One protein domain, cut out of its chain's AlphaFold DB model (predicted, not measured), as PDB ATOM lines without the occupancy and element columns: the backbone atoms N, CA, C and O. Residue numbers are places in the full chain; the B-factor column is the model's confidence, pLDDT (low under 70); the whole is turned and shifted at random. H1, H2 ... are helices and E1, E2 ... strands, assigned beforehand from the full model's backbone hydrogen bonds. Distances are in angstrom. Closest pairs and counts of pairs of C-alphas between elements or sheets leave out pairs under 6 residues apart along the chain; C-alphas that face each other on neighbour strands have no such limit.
ATOM      1  N   VAL A   2      26.695 -47.129  -5.413       88.69
ATOM      2  CA  VAL A   2      26.203 -45.874  -6.042       88.69
ATOM      3  C   VAL A   2      26.875 -44.627  -5.473       88.69
ATOM      4  O   VAL A   2      27.348 -43.802  -6.241       88.69
ATOM      5  N   LEU A   3      27.032 -44.543  -4.150       91.56
ATOM      6  CA  LEU A   3      27.724 -43.425  -3.502       91.56
ATOM      7  C   LEU A   3      29.147 -43.190  -4.036       91.56
ATOM      8  O   LEU A   3      29.523 -42.050  -4.275       91.56
ATOM      9  N   LEU A   4      29.919 -44.260  -4.262       90.00
ATOM     10  CA  LEU A   4      31.281 -44.157  -4.791       90.00
ATOM     11  C   LEU A   4      31.272 -43.661  -6.240       90.00
ATOM     12  O   LEU A   4      32.031 -42.767  -6.583       90.00
ATOM     13  N   ALA A   5      30.367 -44.190  -7.068       90.38
ATOM     14  CA  ALA A   5      30.196 -43.718  -8.438       90.38
ATOM     15  C   ALA A   5      29.831 -42.222  -8.484       90.38
ATOM     16  O   ALA A   5      30.356 -41.498  -9.323       90.38
ATOM     17  N   LEU A   6      28.973 -41.753  -7.575       91.75
ATOM     18  CA  LEU A   6      28.636 -40.332  -7.471       91.75
ATOM     19  C   LEU A   6      29.822 -39.491  -6.986       91.75
ATOM     20  O   LEU A   6      30.037 -38.404  -7.508       91.75
ATOM     21  N   ALA A   7      30.607 -39.990  -6.028       91.12
ATOM     22  CA  ALA A   7      31.816 -39.318  -5.562       91.12
ATOM     23  C   ALA A   7      32.835 -39.130  -6.697       91.12
ATOM     24  O   ALA A   7      33.330 -38.023  -6.882       91.12
ATOM     25  N   CYS A   8      33.082 -40.174  -7.497       89.50
ATOM     26  CA  CYS A   8      33.957 -40.086  -8.667       89.50
ATOM     27  C   CYS A   8      33.438 -39.063  -9.684       89.50
ATOM     28  O   CYS A   8      34.194 -38.197 -10.106       89.50
ATOM     29  N   ASP A   9      32.140 -39.084 -10.013       90.31
ATOM     30  CA  ASP A   9      31.562 -38.105 -10.945       90.31
ATOM     31  C   ASP A   9      31.693 -36.666 -10.428       90.31
ATOM     32  O   ASP A   9      31.963 -35.749 -11.204       90.31
ATOM     33  N   LEU A  10      31.512 -36.452  -9.123       90.44
ATOM     34  CA  LEU A  10      31.670 -35.137  -8.508       90.44
ATOM     35  C   LEU A  10      33.121 -34.649  -8.520       90.44
ATOM     36  O   LEU A  10      33.371 -33.458  -8.723       90.44
ATOM     37  N   GLU A  11      34.071 -35.556  -8.315       91.56
ATOM     38  CA  GLU A  11      35.493 -35.253  -8.412       91.56
ATOM     39  C   GLU A  11      35.890 -34.913  -9.856       91.56
ATOM     40  O   GLU A  11      36.538 -33.896 -10.091       91.56
ATOM     41  N   GLU A  12      35.467 -35.728 -10.823       90.44
ATOM     42  CA  GLU A  12      35.833 -35.599 -12.236       90.44
ATOM     43  C   GLU A  12      35.187 -34.382 -12.905       90.44
ATOM     44  O   GLU A  12      35.851 -33.661 -13.649       90.44
ATOM     45  N   ARG A  13      33.894 -34.134 -12.655       88.19
ATOM     46  CA  ARG A  13      33.148 -33.067 -13.346       88.19
ATOM     47  C   ARG A  13      33.268 -31.710 -12.676       88.19
ATOM     48  O   ARG A  13      33.219 -30.693 -13.362       88.19
ATOM     49  N   TYR A  14      33.371 -31.689 -11.350       86.94
ATOM     50  CA  TYR A  14      33.299 -30.451 -10.569       86.94
ATOM     51  C   TYR A  14      34.550 -30.199  -9.727       86.94
ATOM     52  O   TYR A  14      34.618 -29.189  -9.029       86.94
ATOM     53  N   GLY A  15      35.545 -31.092  -9.770       88.25
ATOM     54  CA  GLY A  15      36.792 -30.929  -9.022       88.25
ATOM     55  C   GLY A  15      36.603 -30.961  -7.504       88.25
ATOM     56  O   GLY A  15      37.477 -30.493  -6.771       88.25
ATOM     57  N   LEU A  16      35.470 -31.473  -7.012       87.62
ATOM     58  CA  LEU A  16      35.176 -31.506  -5.582       87.62
ATOM     59  C   LEU A  16      36.114 -32.496  -4.884       87.62
ATOM     60  O   LEU A  16      36.173 -33.663  -5.257       87.62
ATOM     61  N   LYS A  17      36.855 -32.031  -3.869       87.31
ATOM     62  CA  LYS A  17      37.823 -32.838  -3.106       87.31
ATOM     63  C   LYS A  17      37.903 -32.398  -1.642       87.31
ATOM     64  O   LYS A  17      37.435 -31.324  -1.252       87.31
ATOM     65  N   GLY A  18      38.537 -33.225  -0.811       86.12
ATOM     66  CA  GLY A  18      38.931 -32.868   0.556       86.12
ATOM     67  C   GLY A  18      37.750 -32.508   1.467       86.12
ATOM     68  O   GLY A  18      36.797 -33.273   1.597       86.12
ATOM     69  N   ARG A  19      37.803 -31.335   2.119       83.31
ATOM     70  CA  ARG A  19      36.795 -30.922   3.119       83.31
ATOM     71  C   ARG A  19      35.370 -30.850   2.569       83.31
ATOM     72  O   ARG A  19      34.431 -31.041   3.337       83.31
ATOM     73  N   VAL A  20      35.201 -30.603   1.268       84.88
ATOM     74  CA  VAL A  20      33.872 -30.555   0.642       84.88
ATOM     75  C   VAL A  20      33.229 -31.944   0.628       84.88
ATOM     76  O   VAL A  20      32.068 -32.086   1.000       84.88
ATOM     77  N   PHE A  21      33.996 -32.993   0.328       89.00
ATOM     78  CA  PHE A  21      33.507 -34.376   0.386       89.00
ATOM     79  C   PHE A  21      33.072 -34.794   1.789       89.00
ATOM     80  O   PHE A  21      32.081 -35.508   1.922       89.00
ATOM     81  N   GLY A  22      33.723 -34.273   2.831       86.81
ATOM     82  CA  GLY A  22      33.292 -34.491   4.213       86.81
ATOM     83  C   GLY A  22      31.867 -34.000   4.506       86.81
ATOM     84  O   GLY A  22      31.227 -34.524   5.410       86.81
ATOM     85  N   ARG A  23      31.350 -33.033   3.736       88.06
ATOM     86  CA  ARG A  23      29.969 -32.527   3.854       88.06
ATOM     87  C   ARG A  23      29.018 -33.192   2.864       88.06
ATOM     88  O   ARG A  23      27.895 -33.530   3.216       88.06
ATOM     89  N   VAL A  24      29.488 -33.407   1.638       90.25
ATOM     90  CA  VAL A  24      28.668 -33.900   0.525       90.25
ATOM     91  C   VAL A  24      28.388 -35.395   0.619       90.25
ATOM     92  O   VAL A  24      27.258 -35.821   0.393       90.25
ATOM     93  N   LEU A  25      29.390 -36.210   0.964       91.69
ATOM     94  CA  LEU A  25      29.230 -37.666   0.983       91.69
ATOM     95  C   LEU A  25      28.183 -38.134   2.007       91.69
ATOM     96  O   LEU A  25      27.354 -38.961   1.629       91.69
ATOM     97  N   PRO A  26      28.131 -37.601   3.246       92.56
ATOM     98  CA  PRO A  26      27.056 -37.939   4.177       92.56
ATOM     99  C   PRO A  26      25.668 -37.536   3.667       92.56
ATOM    100  O   PRO A  26      24.715 -38.294   3.832       92.56
ATOM    101  N   ALA A  27      25.546 -36.374   3.014       91.56
ATOM    102  CA  ALA A  27      24.275 -35.909   2.456       91.56
ATOM    103  C   ALA A  27      23.788 -36.814   1.310       91.56
ATOM    104  O   ALA A  27      22.614 -37.188   1.266       91.56
ATOM    105  N   LEU A  28      24.698 -37.228   0.422       91.94
ATOM    106  CA  LEU A  28      24.407 -38.193  -0.639       91.94
ATOM    107  C   LEU A  28      24.051 -39.571  -0.081       91.94
ATOM    108  O   LEU A  28      23.095 -40.183  -0.554       91.94
ATOM    109  N   ASP A  29      24.783 -40.067   0.918       93.31
ATOM    110  CA  ASP A  29      24.494 -41.361   1.546       93.31
ATOM    111  C   ASP A  29      23.109 -41.350   2.204       93.31
ATOM    112  O   ASP A  29      22.294 -42.240   1.957       93.31
ATOM    113  N   ALA A  30      22.795 -40.292   2.959       92.06
ATOM    114  CA  ALA A  30      21.479 -40.109   3.555       92.06
ATOM    115  C   ALA A  30      20.376 -40.102   2.489       92.06
ATOM    116  O   ALA A  30      19.367 -40.786   2.645       92.06
ATOM    117  N   TYR A  31      20.575 -39.385   1.379       91.25
ATOM    118  CA  TYR A  31      19.621 -39.341   0.272       91.25
ATOM    119  C   TYR A  31      19.434 -40.705  -0.420       91.25
ATOM    120  O   TYR A  31      18.306 -41.106  -0.728       91.25
ATOM    121  N   LEU A  32      20.518 -41.453  -0.643       90.00
ATOM    122  CA  LEU A  32      20.476 -42.779  -1.266       90.00
ATOM    123  C   LEU A  32      19.806 -43.838  -0.382       90.00
ATOM    124  O   LEU A  32      19.230 -44.783  -0.919       90.00
ATOM    125  N   ARG A  33      19.873 -43.686   0.945       90.75
ATOM    126  CA  ARG A  33      19.255 -44.605   1.913       90.75
ATOM    127  C   ARG A  33      17.780 -44.328   2.187       90.75
ATOM    128  O   ARG A  33      17.126 -45.171   2.797       90.75
ATOM    129  N   ARG A  34      17.240 -43.176   1.770       90.19
ATOM    130  CA  ARG A  34      15.807 -42.881   1.937       90.19
ATOM    131  C   ARG A  34      14.974 -43.960   1.226       90.19
ATOM    132  O   ARG A  34      15.260 -44.251   0.064       90.19
ATOM    133  N   PRO A  35      13.948 -44.538   1.876       82.44
ATOM    134  CA  PRO A  35      13.080 -45.530   1.252       82.44
ATOM    135  C   PRO A  35      12.257 -44.864   0.146       82.44
ATOM    136  O   PRO A  35      11.289 -44.155   0.409       82.44
ATOM    137  N   ARG A  36      12.687 -45.053  -1.102       83.75
ATOM    138  CA  ARG A  36      12.058 -44.485  -2.297       83.75
ATOM    139  C   ARG A  36      12.300 -45.377  -3.505       83.75
ATOM    140  O   ARG A  36      13.334 -46.038  -3.598       83.75
ATOM    141  N   SER A  37      11.363 -45.359  -4.445       80.31
ATOM    142  CA  SER A  37      11.535 -46.051  -5.719       80.31
ATOM    143  C   SER A  37      12.516 -45.271  -6.601       80.31
ATOM    144  O   SER A  37      12.286 -44.079  -6.832       80.31
ATOM    145  N   PRO A  38      13.599 -45.897  -7.093       77.88
ATOM    146  CA  PRO A  38      14.507 -45.246  -8.028       77.88
ATOM    147  C   PRO A  38      13.758 -44.887  -9.316       77.88
ATOM    148  O   PRO A  38      12.953 -45.674  -9.817       77.88
ATOM    149  N   LYS A  39      14.016 -43.686  -9.841       82.94
ATOM    150  CA  LYS A  39      13.394 -43.195 -11.079       82.94
ATOM    151  C   LYS A  39      14.342 -43.432 -12.266       82.94
ATOM    152  O   LYS A  39      15.555 -43.342 -12.091       82.94
ATOM    153  N   PRO A  40      13.823 -43.723 -13.471       75.94
ATOM    154  CA  PRO A  40      14.660 -43.989 -14.644       75.94
ATOM    155  C   PRO A  40      15.488 -42.777 -15.098       75.94
ATOM    156  O   PRO A  40      16.594 -42.978 -15.579       75.94
ATOM    157  N   ASP A  41      15.007 -41.552 -14.864       83.94
ATOM    158  CA  ASP A  41      15.708 -40.290 -15.164       83.94
ATOM    159  C   ASP A  41      16.000 -39.498 -13.880       83.94
ATOM    160  O   ASP A  41      15.787 -38.288 -13.783       83.94
ATOM    161  N   GLU A  42      16.404 -40.210 -12.828       87.62
ATOM    162  CA  GLU A  42      16.647 -39.621 -11.516       87.62
ATOM    163  C   GLU A  42      17.816 -38.626 -11.544       87.62
ATOM    164  O   GLU A  42      18.987 -39.010 -11.629       87.62
ATOM    165  N   ARG A  43      17.480 -37.340 -11.399       89.69
ATOM    166  CA  ARG A  43      18.435 -36.248 -11.215       89.69
ATOM    167  C   ARG A  43      18.178 -35.518  -9.910       89.69
ATOM    168  O   ARG A  43      17.032 -35.274  -9.526       89.69
ATOM    169  N   ILE A  44      19.271 -35.147  -9.265       90.88
ATOM    170  CA  ILE A  44      19.276 -34.462  -7.976       90.88
ATOM    171  C   ILE A  44      20.092 -33.194  -8.079       90.88
ATOM    172  O   ILE A  44      20.997 -33.096  -8.910       90.88
ATOM    173  N   VAL A  45      19.789 -32.243  -7.210       91.38
ATOM    174  CA  VAL A  45      20.607 -31.055  -7.022       91.38
ATOM    175  C   VAL A  45      21.328 -31.151  -5.685       91.38
ATOM    176  O   VAL A  45      20.739 -31.497  -4.662       91.38
ATOM    177  N   LEU A  46      22.624 -30.866  -5.704       91.06
ATOM    178  CA  LEU A  46      23.426 -30.608  -4.518       91.06
ATOM    179  C   LEU A  46      23.585 -29.093  -4.393       91.06
ATOM    180  O   LEU A  46      24.313 -28.491  -5.182       91.06
ATOM    181  N   SER A  47      22.901 -28.485  -3.427       89.25
ATOM    182  CA  SER A  47      22.987 -27.040  -3.192       89.25
ATOM    183  C   SER A  47      24.395 -26.646  -2.746       89.25
ATOM    184  O   SER A  47      24.964 -27.279  -1.856       89.25
ATOM    185  N   VAL A  48      24.961 -25.585  -3.327       87.25
ATOM    186  CA  VAL A  48      26.267 -25.057  -2.881       87.25
ATOM    187  C   VAL A  48      26.164 -24.259  -1.580       87.25
ATOM    188  O   VAL A  48      27.151 -24.123  -0.858       87.25
ATOM    189  N   GLU A  49      24.974 -23.744  -1.274       85.69
ATOM    190  CA  GLU A  49      24.723 -22.937  -0.081       85.69
ATOM    191  C   GLU A  49      24.538 -23.828   1.146       85.69
ATOM    192  O   GLU A  49      25.172 -23.622   2.183       85.69
ATOM    193  N   THR A  50      23.695 -24.853   1.017       87.06
ATOM    194  CA  THR A  50      23.297 -25.706   2.144       87.06
ATOM    195  C   THR A  50      24.011 -27.052   2.162       87.06
ATOM    196  O   THR A  50      23.951 -27.752   3.174       87.06
ATOM    197  N   TRP A  51      24.686 -27.434   1.070       87.56
ATOM    198  CA  TRP A  51      25.263 -28.771   0.861       87.56
ATOM    199  C   TRP A  51      24.250 -29.910   1.036       87.56
ATOM    200  O   TRP A  51      24.629 -31.055   1.285       87.56
ATOM    201  N   GLN A  52      22.961 -29.600   0.893       89.19
ATOM    202  CA  GLN A  52      21.891 -30.583   0.927       89.19
ATOM    203  C   GLN A  52      21.596 -31.127  -0.465       89.19
ATOM    204  O   GLN A  52      21.844 -30.473  -1.480       89.19
ATOM    205  N   VAL A  53      21.080 -32.353  -0.474       90.31
ATOM    206  CA  VAL A  53      20.705 -33.086  -1.678       90.31
ATOM    207  C   VAL A  53      19.190 -33.128  -1.778       90.31
ATOM    208  O   VAL A  53      18.515 -33.645  -0.880       90.31
ATOM    209  N   GLU A  54      18.673 -32.624  -2.890       88.38
ATOM    210  CA  GLU A  54      17.243 -32.512  -3.153       88.38
ATOM    211  C   GLU A  54      16.887 -33.079  -4.529       88.38
ATOM    212  O   GLU A  54      17.698 -33.082  -5.459       88.38
ATOM    213  N   ASP A  55      15.662 -33.586  -4.659       87.31
ATOM    214  CA  ASP A  55      15.124 -34.017  -5.946       87.31
ATOM    215  C   ASP A  55      14.892 -32.802  -6.853       87.31
ATOM    216  O   ASP A  55      14.333 -31.791  -6.422       87.31
ATOM    217  N   ILE A  56      15.253 -32.913  -8.134       83.31
ATOM    218  CA  ILE A  56      14.889 -31.883  -9.110       83.31
ATOM    219  C   ILE A  56      13.401 -32.040  -9.433       83.31
ATOM    220  O   ILE A  56      12.992 -32.956 -10.149       83.31
ATOM    221  N   LEU A  57      12.581 -31.147  -8.878       76.19
ATOM    222  CA  LEU A  57      11.163 -31.041  -9.208       76.19
ATOM    223  C   LEU A  57      10.971 -30.097 -10.408       76.19
ATOM    224  O   LEU A  57      11.661 -29.080 -10.484       76.19
ATOM    225  N   PRO A  58      10.011 -30.366 -11.317       69.00
ATOM    226  CA  PRO A  58       9.740 -29.510 -12.482       69.00
ATOM    227  C   PRO A  58       9.426 -28.054 -12.118       69.00
ATOM    228  O   PRO A  58       9.664 -27.150 -12.911       69.00
ATOM    229  N   SER A  59       8.903 -27.842 -10.911       67.12
ATOM    230  CA  SER A  59       8.503 -26.538 -10.378       67.12
ATOM    231  C   SER A  59       9.492 -25.986  -9.345       67.12
ATOM    232  O   SER A  59       9.147 -25.058  -8.616       67.12
ATOM    233  N   SER A  60      10.679 -26.588  -9.211       65.81
ATOM    234  CA  SER A  60      11.654 -26.162  -8.206       65.81
ATOM    235  C   SER A  60      12.288 -24.828  -8.610       65.81
ATOM    236  O   SER A  60      12.647 -24.671  -9.782       65.81
ATOM    237  N   PRO A  61      12.456 -23.863  -7.684       65.69
ATOM    238  CA  PRO A  61      13.220 -22.655  -7.971       65.69
ATOM    239  C   PRO A  61      14.638 -23.016  -8.439       65.69
ATOM    240  O   PRO A  61      15.208 -24.026  -8.023       65.69
ATOM    241  N   LEU A  62      15.215 -22.190  -9.318       66.50
ATOM    242  CA  LEU A  62      16.607 -22.331  -9.753       66.50
ATOM    243  C   LEU A  62      17.533 -22.093  -8.552       66.50
ATOM    244  O   LEU A  62      17.845 -20.954  -8.217       66.50
ATOM    245  N   VAL A  63      17.949 -23.171  -7.890       72.81
ATOM    246  CA  VAL A  63      18.923 -23.132  -6.795       72.81
ATOM    247  C   VAL A  63      20.327 -23.280  -7.375       72.81
ATOM    248  O   VAL A  63      20.570 -24.149  -8.215       72.81
ATOM    249  N   ALA A  64      21.267 -22.450  -6.916       81.81
ATOM    250  CA  ALA A  64      22.677 -22.618  -7.247       81.81
ATOM    251  C   ALA A  64      23.170 -23.970  -6.707       81.81
ATOM    252  O   ALA A  64      23.158 -24.232  -5.501       81.81
ATOM    253  N   GLY A  65      23.585 -24.858  -7.605       87.44
ATOM    254  CA  GLY A  65      23.874 -26.233  -7.229       87.44
ATOM    255  C   GLY A  65      24.515 -27.048  -8.336       87.44
ATOM    256  O   GLY A  65      24.523 -26.667  -9.507       87.44
ATOM    257  N   PHE A  66      25.038 -28.204  -7.947       88.19
ATOM    258  CA  PHE A  66      25.511 -29.216  -8.880       88.19
ATOM    259  C   PHE A  66      24.362 -30.154  -9.234       88.19
ATOM    260  O   PHE A  66      23.719 -30.710  -8.344       88.19
ATOM    261  N   ILE A  67      24.120 -30.351 -10.529       89.38
ATOM    262  CA  ILE A  67      23.146 -31.331 -11.012       89.38
ATOM    263  C   ILE A  67      23.846 -32.678 -11.140       89.38
ATOM    264  O   ILE A  67      24.818 -32.821 -11.880       89.38
ATOM    265  N   ILE A  68      23.331 -33.680 -10.441       90.31
ATOM    266  CA  ILE A  68      23.917 -35.015 -10.394       90.31
ATOM    267  C   ILE A  68      22.920 -36.005 -10.992       90.31
ATOM    268  O   ILE A  68      21.756 -36.060 -10.592       90.31
ATOM    269  N   ASP A  69      23.385 -36.797 -11.957       90.00
ATOM    270  CA  ASP A  69      22.587 -37.829 -12.616       90.00
ATOM    271  C   ASP A  69      22.767 -39.173 -11.894       90.00
ATOM    272  O   ASP A  69      23.775 -39.873 -12.053       90.00
ATOM    273  N   VAL A  70      21.800 -39.509 -11.038       90.69
ATOM    274  CA  VAL A  70      21.840 -40.723 -10.214       90.69
ATOM    275  C   VAL A  70      21.502 -41.949 -11.055       90.69
ATOM    276  O   VAL A  70      22.079 -43.017 -10.835       90.69
ATOM    277  N   ALA A  71      20.613 -41.801 -12.039       88.44
ATOM    278  CA  ALA A  71      20.274 -42.867 -12.971       88.44
ATOM    279  C   ALA A  71      21.509 -43.345 -13.744       88.44
ATOM    280  O   ALA A  71      21.796 -44.543 -13.751       88.44
ATOM    281  N   LYS A  72      22.315 -42.419 -14.274       88.56
ATOM    282  CA  LYS A  72      23.566 -42.738 -14.975       88.56
ATOM    283  C   LYS A  72      24.586 -43.435 -14.072       88.56
ATOM    284  O   LYS A  72      25.252 -44.383 -14.488       88.56
ATOM    285  N   ALA A  73      24.700 -43.015 -12.811       88.44
ATOM    286  CA  ALA A  73      25.584 -43.680 -11.855       88.44
ATOM    287  C   ALA A  73      25.123 -45.114 -11.534       88.44
ATOM    288  O   ALA A  73      25.951 -46.023 -11.431       88.44
ATOM    289  N   ARG A  74      23.807 -45.332 -11.404       87.50
ATOM    290  CA  ARG A  74      23.216 -46.668 -11.223       87.50
ATOM    291  C   ARG A  74      23.416 -47.544 -12.453       87.50
ATOM    292  O   ARG A  74      23.777 -48.702 -12.291       87.50
ATOM    293  N   GLU A  75      23.229 -46.997 -13.649       87.19
ATOM    294  CA  GLU A  75      23.465 -47.693 -14.916       87.19
ATOM    295  C   GLU A  75      24.918 -48.146 -15.036       87.19
ATOM    296  O   GLU A  75      25.167 -49.325 -15.267       87.19
ATOM    297  N   ARG A  76      25.885 -47.257 -14.775       85.69
ATOM    298  CA  ARG A  76      27.313 -47.607 -14.800       85.69
ATOM    299  C   ARG A  76      27.642 -48.760 -13.850       85.69
ATOM    300  O   ARG A  76      28.398 -49.657 -14.206       85.69
ATOM    301  N   ILE A  77      27.057 -48.758 -12.653       86.06
ATOM    302  CA  ILE A  77      27.214 -49.868 -11.703       86.06
ATOM    303  C   ILE A  77      26.519 -51.126 -12.207       86.06
ATOM    304  O   ILE A  77      27.076 -52.211 -12.095       86.06
ATOM    305  N   GLY A  78      25.322 -50.993 -12.769       84.94
ATOM    306  CA  GLY A  78      24.585 -52.102 -13.357       84.94
ATOM    307  C   GLY A  78      25.353 -52.783 -14.490       84.94
ATOM    308  O   GLY A  78      25.388 -54.009 -14.532       84.94
ATOM    309  N   LEU A  79      26.019 -52.005 -15.348       83.94
ATOM    310  CA  LEU A  79      26.920 -52.498 -16.391       83.94
ATOM    311  C   LEU A  79      28.150 -53.185 -15.789       83.94
ATOM    312  O   LEU A  79      28.472 -54.303 -16.178       83.94
ATOM    313  N   PHE A  80      28.798 -52.556 -14.804       82.88
ATOM    314  CA  PHE A  80      29.964 -53.131 -14.125       82.88
ATOM    315  C   PHE A  80      29.648 -54.469 -13.438       82.88
ATOM    316  O   PHE A  80      30.459 -55.388 -13.466       82.88
ATOM    317  N   LEU A  81      28.462 -54.590 -12.842       83.44
ATOM    318  CA  LEU A  81      28.004 -55.810 -12.174       83.44
ATOM    319  C   LEU A  81      27.381 -56.835 -13.141       83.44
ATOM    320  O   LEU A  81      26.993 -57.911 -12.695       83.44
ATOM    321  N   GLY A  82      27.240 -56.514 -14.433       79.62
ATOM    322  CA  GLY A  82      26.599 -57.386 -15.426       79.62
ATOM    323  C   GLY A  82      25.087 -57.581 -15.232       79.62
ATOM    324  O   GLY A  82      24.520 -58.537 -15.751       79.62
TER     325      GLY A  82
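Overview. This is residues 2 to 82 of the 102 residues of an uncharacterized protein of Candidatus Thiodictyon syntrophicum (UniProt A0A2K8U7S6). A small three-stranded antiparallel sheet, E2 - E1 - E3, has one face covered by a V-shaped hairpin of two helices, H1 near the edge strand E3 and H2 over the other edge strand E2. The third helix, H3, runs on directly from the end of E3 beyond the sheet and packs on the first turns of H1. You have 81 printed residues, with three named helices and three named strands in the order H1 H2 E1 E2 E3 H3; the class is mixed, helices and strands. The whole is compact, with a radius of gyration of the C-alphas of 12.4 A and spans of 38 by 32 by 22 A.

Arrangement. Start at the inner strand E1, residues 43 to 47. It is antiparallel to E3, residues 65 to 69, at 156 degrees; look for N 46 and O 66, 2.9 A apart and within hydrogen-bond range. On its other side is E2, residues 53 to 55, antiparallel at 141 degrees, with N 45 and O 54 within range at 2.9 A; E1 and E2 form a hairpin. H1, residues 2 to 14, and H2, residues 19 to 33, are on one face of this sheet, which gives two layers, helices on one face of a sheet. H2 has a height of 9.8 A over the sheet, from a local plane through just 6 of its C-alphas. It lies over E2 and runs along the strands, at 26 degrees to E2 on the local plane; their closest C-alphas, Ala 27 and Val 53, are 6.1 A apart. The closest C-alphas of H1 and E3, Leu 6 and Ile 68, are 7.7 A apart. With its residues 3 to 7 alone, H1 touches H2, a helical hairpin at a steep tilt of 40 degrees, opposite ways; the closest C-alphas, Leu 3 and Asp 29, are 6.3 A apart. H3, residues 70 to 80, touches residues 2 to 6 of H1, closest at the C-alphas of Ala 5 and Ala 73, 5.7 A. H3 only grazes the sheet, with residues 70 to 72, and is apart from H2. Every O i to N i+4 pair is within hydrogen-bond range in H1 and H3, and 8 of 11 are in H2.

Along the chain. Find C-alpha 2 at (26.203, -45.874, -6.042); from there H1 runs 17.6 A to residue 14. H2 covers 22.3 A from residue 19 to 33, E1 13.0 A, E2 7.1 A and E3 12.9 A. H3 runs 15.3 A to C-alpha 80 at (29.964, -53.131, -14.125).

Size, cuts and confidence. The two C-alphas farthest apart, Pro 61 and Gly 82, are 38.0 A apart. The printed part has no cut, and no link is long. Mean pLDDT of the printed part is 86.2; look for values under 70 at residues 58 to 62.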